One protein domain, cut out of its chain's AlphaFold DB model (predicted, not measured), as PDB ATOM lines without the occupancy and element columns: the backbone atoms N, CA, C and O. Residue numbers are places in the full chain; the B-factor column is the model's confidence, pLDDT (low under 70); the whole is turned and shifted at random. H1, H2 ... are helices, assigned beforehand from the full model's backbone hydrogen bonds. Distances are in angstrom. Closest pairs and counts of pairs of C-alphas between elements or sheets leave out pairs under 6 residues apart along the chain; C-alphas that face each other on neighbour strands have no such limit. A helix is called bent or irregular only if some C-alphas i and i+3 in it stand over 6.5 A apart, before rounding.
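This is residues 73 to 116 of the 116 residues of an uncharacterized protein of Rhizobium sp. ERR 942 (UniProt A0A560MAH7). The model is an open U of three helices: the longest, H2, makes the base, and H1 at its first end and H3 at its last end both turn off to the same side of it as two arms. The arms H1 and H3 stay apart, with an empty gap between them, and residues 110 to 116 at the tip of the second arm stick out free. The printed part has 44 residues with three named helices, in the order H1, H2, H3, and no named strand; its class is all helix. The whole is loose, with a radius of gyration of the C-alphas of 12.2 A, and only just flat, with spans of 31 by 23 by 13 A.

H2, residues 89 to 102, is the longest helix with 14 residues and measures 19.8 A from first to last C-alpha; its C-alpha 89 is at (166.199, 164.137, 188.786). H1, residues 73 to 83, measures 16.1 A and begins with C-alpha 73 at (154.673, 161.792, 190.841). H1 is irregular: C-alphas 77 and 80 are 7.0 A apart, against about 5 A in a regular helix. H3, residues 106 to 114, measures 12.9 A and ends with C-alpha 114 at (145.804, 179.015, 182.760).

H2 touches H1 with residues 89 to 92 alone. The closest C-alphas of the two are those of Ala 82 and Val 89, 5.5 A apart. Their lines are about perpendicular at 88 degrees, though the line of H1 is a rough one. H2 and H3 are close but not clearly touching, and their closest C-alphas, those of Val 100 and Val 106, are 5.9 A apart. Their lines stand at 72 degrees, only just about perpendicular. The centre of H2 is 13.3 A from that of H1 and 16.3 A from that of H3. H1 and H3 are apart. In H2 and H3 every O i to N i+4 pair is within hydrogen-bond range, while in H1 5 of 7 are.

The two C-alphas farthest apart are those of Gly 86 and Ala 115, at 34.0 A. The first and last printed C-alphas, of Ser 73 and Ala 116, are 18.8 A apart. The links from H1 to H2, with 5 residues, and from H2 to H3, with 3 residues, are both tight. The printed part has no cut, and residue 116 is the chain's last. The mean pLDDT of the printed part is 85.4, and residues 113 to 116 are under 70.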
ATOM      1  N   SER A  73     155.139 162.148 192.185       90.94
ATOM      2  CA  SER A  73     154.673 161.792 190.841       90.94
ATOM      3  C   SER A  73     155.434 162.560 189.756       90.94
ATOM      4  O   SER A  73     155.816 161.968 188.745       90.94
ATOM      5  N   THR A  74     155.756 163.837 189.981       91.44
ATOM      6  CA  THR A  74     156.641 164.618 189.099       91.44
ATOM      7  C   THR A  74     158.028 163.981 189.016       91.44
ATOM      8  O   THR A  74     158.554 163.790 187.918       91.44
ATOM      9  N   ALA A  75     158.596 163.577 190.155       90.25
ATOM     10  CA  ALA A  75     159.896 162.909 190.193       90.25
ATOM     11  C   ALA A  75     159.889 161.590 189.401       90.25
ATOM     12  O   ALA A  75     160.802 161.330 188.614       90.25
ATOM     13  N   ALA A  76     158.831 160.787 189.548       92.88
ATOM     14  CA  ALA A  76     158.663 159.535 188.813       92.88
ATOM     15  C   ALA A  76     158.583 159.757 187.293       92.88
ATOM     16  O   ALA A  76     159.212 159.022 186.532       92.88
ATOM     17  N   ARG A  77     157.876 160.805 186.844       95.12
ATOM     18  CA  ARG A  77     157.785 161.168 185.417       95.12
ATOM     19  C   ARG A  77     159.126 161.617 184.835       95.12
ATOM     20  O   ARG A  77     159.394 161.353 183.666       95.12
ATOM     21  N   LEU A  78     159.966 162.279 185.630       94.81
ATOM     22  CA  LEU A  78     161.258 162.812 185.186       94.81
ATOM     23  C   LEU A  78     162.401 161.785 185.232       94.81
ATOM     24  O   LEU A  78     163.346 161.894 184.447       94.81
ATOM     25  N   ARG A  79     162.308 160.764 186.092       95.56
ATOM     26  CA  ARG A  79     163.318 159.704 186.254       95.56
ATOM     27  C   ARG A  79     163.829 159.085 184.936       95.56
ATOM     28  O   ARG A  79     165.043 159.126 184.736       95.56
ATOM     29  N   PRO A  80     162.990 158.631 183.981       97.06
ATOM     30  CA  PRO A  80     163.493 158.028 182.739       97.06
ATOM     31  C   PRO A  80     164.254 159.015 181.837       97.06
ATOM     32  O   PRO A  80     164.992 158.612 180.936       97.06
ATOM     33  N   PHE A  81     164.059 160.323 182.013       96.25
ATOM     34  CA  PHE A  81     164.788 161.355 181.269       96.25
ATOM     35  C   PHE A  81     166.124 161.705 181.922       96.25
ATOM     36  O   PHE A  81     167.058 162.087 181.211       96.25
ATOM     37  N   ALA A  82     166.201 161.585 183.247       95.19
ATOM     38  CA  ALA A  82     167.415 161.781 184.023       95.19
ATOM     39  C   ALA A  82     168.382 160.600 183.818       95.19
ATOM     40  O   ALA A  82     169.543 160.810 183.470       95.19
ATOM     41  N   GLU A  83     167.867 159.367 183.877       95.75
ATOM     42  CA  GLU A  83     168.630 158.132 183.634       95.75
ATOM     43  C   GLU A  83     169.257 158.105 182.237       95.75
ATOM     44  O   GLU A  83     170.456 157.874 182.105       95.75
ATOM     45  N   ARG A  84     168.487 158.459 181.196       96.75
ATOM     46  CA  ARG A  84     168.993 158.568 179.813       96.75
ATOM     47  C   ARG A  84     170.173 159.532 179.659       96.75
ATOM     48  O   ARG A  84     170.926 159.416 178.699       96.75
ATOM     49  N   ARG A  85     170.307 160.502 180.565       94.25
ATOM     50  CA  ARG A  85     171.356 161.528 180.555       94.25
ATOM     51  C   ARG A  85     172.458 161.264 181.583       94.25
ATOM     52  O   ARG A  85     173.398 162.047 181.645       94.25
ATOM     53  N   GLY A  86     172.346 160.205 182.389       95.06
ATOM     54  CA  GLY A  86     173.295 159.910 183.465       95.06
ATOM     55  C   GLY A  86     173.328 160.980 184.563       95.06
ATOM     56  O   GLY A  86     174.379 161.211 185.153       95.06
ATOM     57  N   ILE A  87     172.208 161.664 184.815       95.44
ATOM     58  CA  ILE A  87     172.092 162.717 185.839       95.44
ATOM     59  C   ILE A  87     170.973 162.399 186.832       95.44
ATOM     60  O   ILE A  87     170.119 161.557 186.568       95.44
ATOM     61  N   THR A  88     170.954 163.093 187.973       94.25
ATOM     62  CA  THR A  88     169.858 162.970 188.944       94.25
ATOM     63  C   THR A  88     168.621 163.758 188.500       94.25
ATOM     64  O   THR A  88     168.701 164.662 187.661       94.25
ATOM     65  N   VAL A  89     167.459 163.431 189.073       92.62
ATOM     66  CA  VAL A  89     166.199 164.137 188.786       92.62
ATOM     67  C   VAL A  89     166.283 165.597 189.235       92.62
ATOM     68  O   VAL A  89     165.863 166.487 188.502       92.62
ATOM     69  N   GLU A  90     166.912 165.858 190.378       90.31
ATOM     70  CA  GLU A  90     167.175 167.196 190.918       90.31
ATOM     71  C   GLU A  90     167.994 168.025 189.924       90.31
ATOM     72  O   GLU A  90     167.671 169.179 189.636       90.31
ATOM     73  N   ARG A  91     169.043 167.418 189.350       88.56
ATOM     74  CA  ARG A  91     169.895 168.080 188.361       88.56
ATOM     75  C   ARG A  91     169.124 168.394 187.084       88.56
ATOM     76  O   ARG A  91     169.307 169.474 186.526       88.56
ATOM     77  N   LEU A  92     168.263 167.481 186.641       92.88
ATOM     78  CA  LEU A  92     167.402 167.701 185.483       92.88
ATOM     79  C   LEU A  92     166.411 168.851 185.726       92.88
ATOM     80  O   LEU A  92     166.287 169.722 184.869       92.88
ATOM     81  N   ILE A  93     165.758 168.895 186.892       90.38
ATOM     82  CA  ILE A  93     164.845 169.985 187.277       90.38
ATOM     83  C   ILE A  93     165.583 171.323 187.284       90.38
ATOM     84  O   ILE A  93     165.109 172.287 186.691       90.38
ATOM     85  N   TYR A  94     166.770 171.371 187.890       87.06
ATOM     86  CA  TYR A  94     167.587 172.582 187.908       87.06
ATOM     87  C   TYR A  94     167.907 173.080 186.492       87.06
ATOM     88  O   TYR A  94     167.774 174.268 186.208       87.06
ATOM     89  N   MET A  95     168.287 172.176 185.584       87.38
ATOM     90  CA  MET A  95     168.570 172.532 184.191       87.38
ATOM     91  C   MET A  95     167.333 173.058 183.460       87.38
ATOM     92  O   MET A  95     167.443 174.032 182.723       87.38
ATOM     93  N   LEU A  96     166.164 172.447 183.675       88.62
ATOM     94  CA  LEU A  96     164.908 172.916 183.087       88.62
ATOM     95  C   LEU A  96     164.567 174.329 183.566       88.62
ATOM     96  O   LEU A  96     164.314 175.201 182.741       88.62
ATOM     97  N   LEU A  97     164.640 174.579 184.876       86.12
ATOM     98  CA  LEU A  97     164.406 175.911 185.442       86.12
ATOM     99  C   LEU A  97     165.390 176.944 184.889       86.12
ATOM    100  O   LEU A  97     164.998 178.067 184.583       86.12
ATOM    101  N   GLN A  98     166.657 176.562 184.720       83.75
ATOM    102  CA  GLN A  98     167.668 177.447 184.157       83.75
ATOM    103  C   GLN A  98     167.355 177.819 182.701       83.75
ATOM    104  O   GLN A  98     167.480 178.990 182.350       83.75
ATOM    105  N   VAL A  99     166.940 176.860 181.867       85.06
ATOM    106  CA  VAL A  99     166.540 177.117 180.471       85.06
ATOM    107  C   VAL A  99     165.336 178.052 180.433       85.06
ATOM    108  O   VAL A  99     165.403 179.096 179.798       85.06
ATOM    109  N   VAL A 100     164.288 177.741 181.198       83.25
ATOM    110  CA  VAL A 100     163.070 178.564 181.259       83.25
ATOM    111  C   VAL A 100     163.376 180.007 181.667       83.25
ATOM    112  O   VAL A 100     162.877 180.947 181.048       83.25
ATOM    113  N   ALA A 101     164.224 180.189 182.681       80.75
ATOM    114  CA  ALA A 101     164.616 181.510 183.157       80.75
ATOM    115  C   ALA A 101     165.526 182.258 182.166       80.75
ATOM    116  O   ALA A 101     165.378 183.465 181.993       80.75
ATOM    117  N   THR A 102     166.465 181.557 181.520       78.56
ATOM    118  CA  THR A 102     167.428 182.170 180.585       78.56
ATOM    119  C   THR A 102     166.748 182.584 179.284       78.56
ATOM    120  O   THR A 102     166.983 183.686 178.790       78.56
ATOM    121  N   ASP A 103     165.850 181.744 178.774       80.69
ATOM    122  CA  ASP A 103     165.205 181.931 177.473       80.69
ATOM    123  C   ASP A 103     163.914 182.768 177.570       80.69
ATOM    124  O   ASP A 103     163.159 182.860 176.604       80.69
ATOM    125  N   ARG A 104     163.652 183.404 178.728       75.00
ATOM    126  CA  ARG A 104     162.446 184.209 179.015       75.00
ATOM    127  C   ARG A 104     161.136 183.471 178.704       75.00
ATOM    128  O   ARG A 104     160.165 184.073 178.261       75.00
ATOM    129  N   MET A 105     161.103 182.166 178.961       81.56
ATOM    130  CA  MET A 105     159.938 181.315 178.687       81.56
ATOM    131  C   MET A 105     158.951 181.244 179.860       81.56
ATOM    132  O   MET A 105     157.988 180.489 179.793       81.56
ATOM    133  N   VAL A 106     159.200 181.984 180.946       80.12
ATOM    134  CA  VAL A 106     158.359 181.961 182.154       80.12
ATOM    135  C   VAL A 106     156.920 182.342 181.820       80.12
ATOM    136  O   VAL A 106     156.019 181.581 182.156       80.12
ATOM    137  N   ASP A 107     156.721 183.453 181.106       80.19
ATOM    138  CA  ASP A 107     155.385 183.964 180.774       80.19
ATOM    139  C   ASP A 107     154.604 182.948 179.929       80.19
ATOM    140  O   ASP A 107     153.509 182.544 180.295       80.19
ATOM    141  N   ALA A 108     155.239 182.405 178.885       80.06
ATOM    142  CA  ALA A 108     154.623 181.404 178.015       80.06
ATOM    143  C   ALA A 108     154.211 180.118 178.753       80.06
ATOM    144  O   ALA A 108     153.209 179.507 178.403       80.06
ATOM    145  N   ILE A 109     154.980 179.684 179.759       80.38
ATOM    146  CA  ILE A 109     154.647 178.490 180.550       80.38
ATOM    147  C   ILE A 109     153.511 178.777 181.531       80.38
ATOM    148  O   ILE A 109     152.686 177.898 181.767       80.38
ATOM    149  N   LEU A 110     153.482 179.970 182.126       81.19
ATOM    150  CA  LEU A 110     152.410 180.358 183.039       81.19
ATOM    151  C   LEU A 110     151.080 180.523 182.292       81.19
ATOM    152  O   LEU A 110     150.068 180.021 182.776       81.19
ATOM    153  N   ASP A 111     151.103 181.105 181.093       79.62
ATOM    154  CA  ASP A 111     149.914 181.279 180.251       79.62
ATOM    155  C   ASP A 111     149.299 179.929 179.818       79.62
ATOM    156  O   ASP A 111     148.079 179.767 179.814       79.62
ATOM    157  N   ASP A 112     150.128 178.926 179.505       77.38
ATOM    158  CA  ASP A 112     149.671 177.588 179.084       77.38
ATOM    159  C   ASP A 112     149.004 176.806 180.235       77.38
ATOM    160  O   ASP A 112     148.159 175.941 180.005       77.38
ATOM    161  N   ILE A 113     149.367 177.112 181.487       69.44
ATOM    162  CA  ILE A 113     148.746 176.519 182.682       69.44
ATOM    163  C   ILE A 113     147.353 177.110 182.925       69.44
ATOM    164  O   ILE A 113     146.472 176.385 183.377       69.44
ATOM    165  N   GLU A 114     147.132 178.393 182.632       62.03
ATOM    166  CA  GLU A 114     145.804 179.015 182.760       62.03
ATOM    167  C   GLU A 114     144.835 178.577 181.650       62.03
ATOM    168  O   GLU A 114     143.616 178.660 181.819       62.03
ATOM    169  N   ALA A 115     145.364 178.083 180.527       55.91
ATOM    170  CA  ALA A 115     144.589 177.610 179.384       55.91
ATOM    171  C   ALA A 115     144.214 176.110 179.431       55.91
ATOM    172  O   ALA A 115     143.442 175.666 178.573       55.91
ATOM    173  N   ALA A 116     144.745 175.336 180.387       49.56
ATOM    174  CA  ALA A 116     144.601 173.875 180.492       49.56
ATOM    175  C   ALA A 116     143.690 173.430 181.649       49.56
ATOM    176  O   ALA A 116     142.929 172.454 181.439       49.56
TER     177      ALA A 116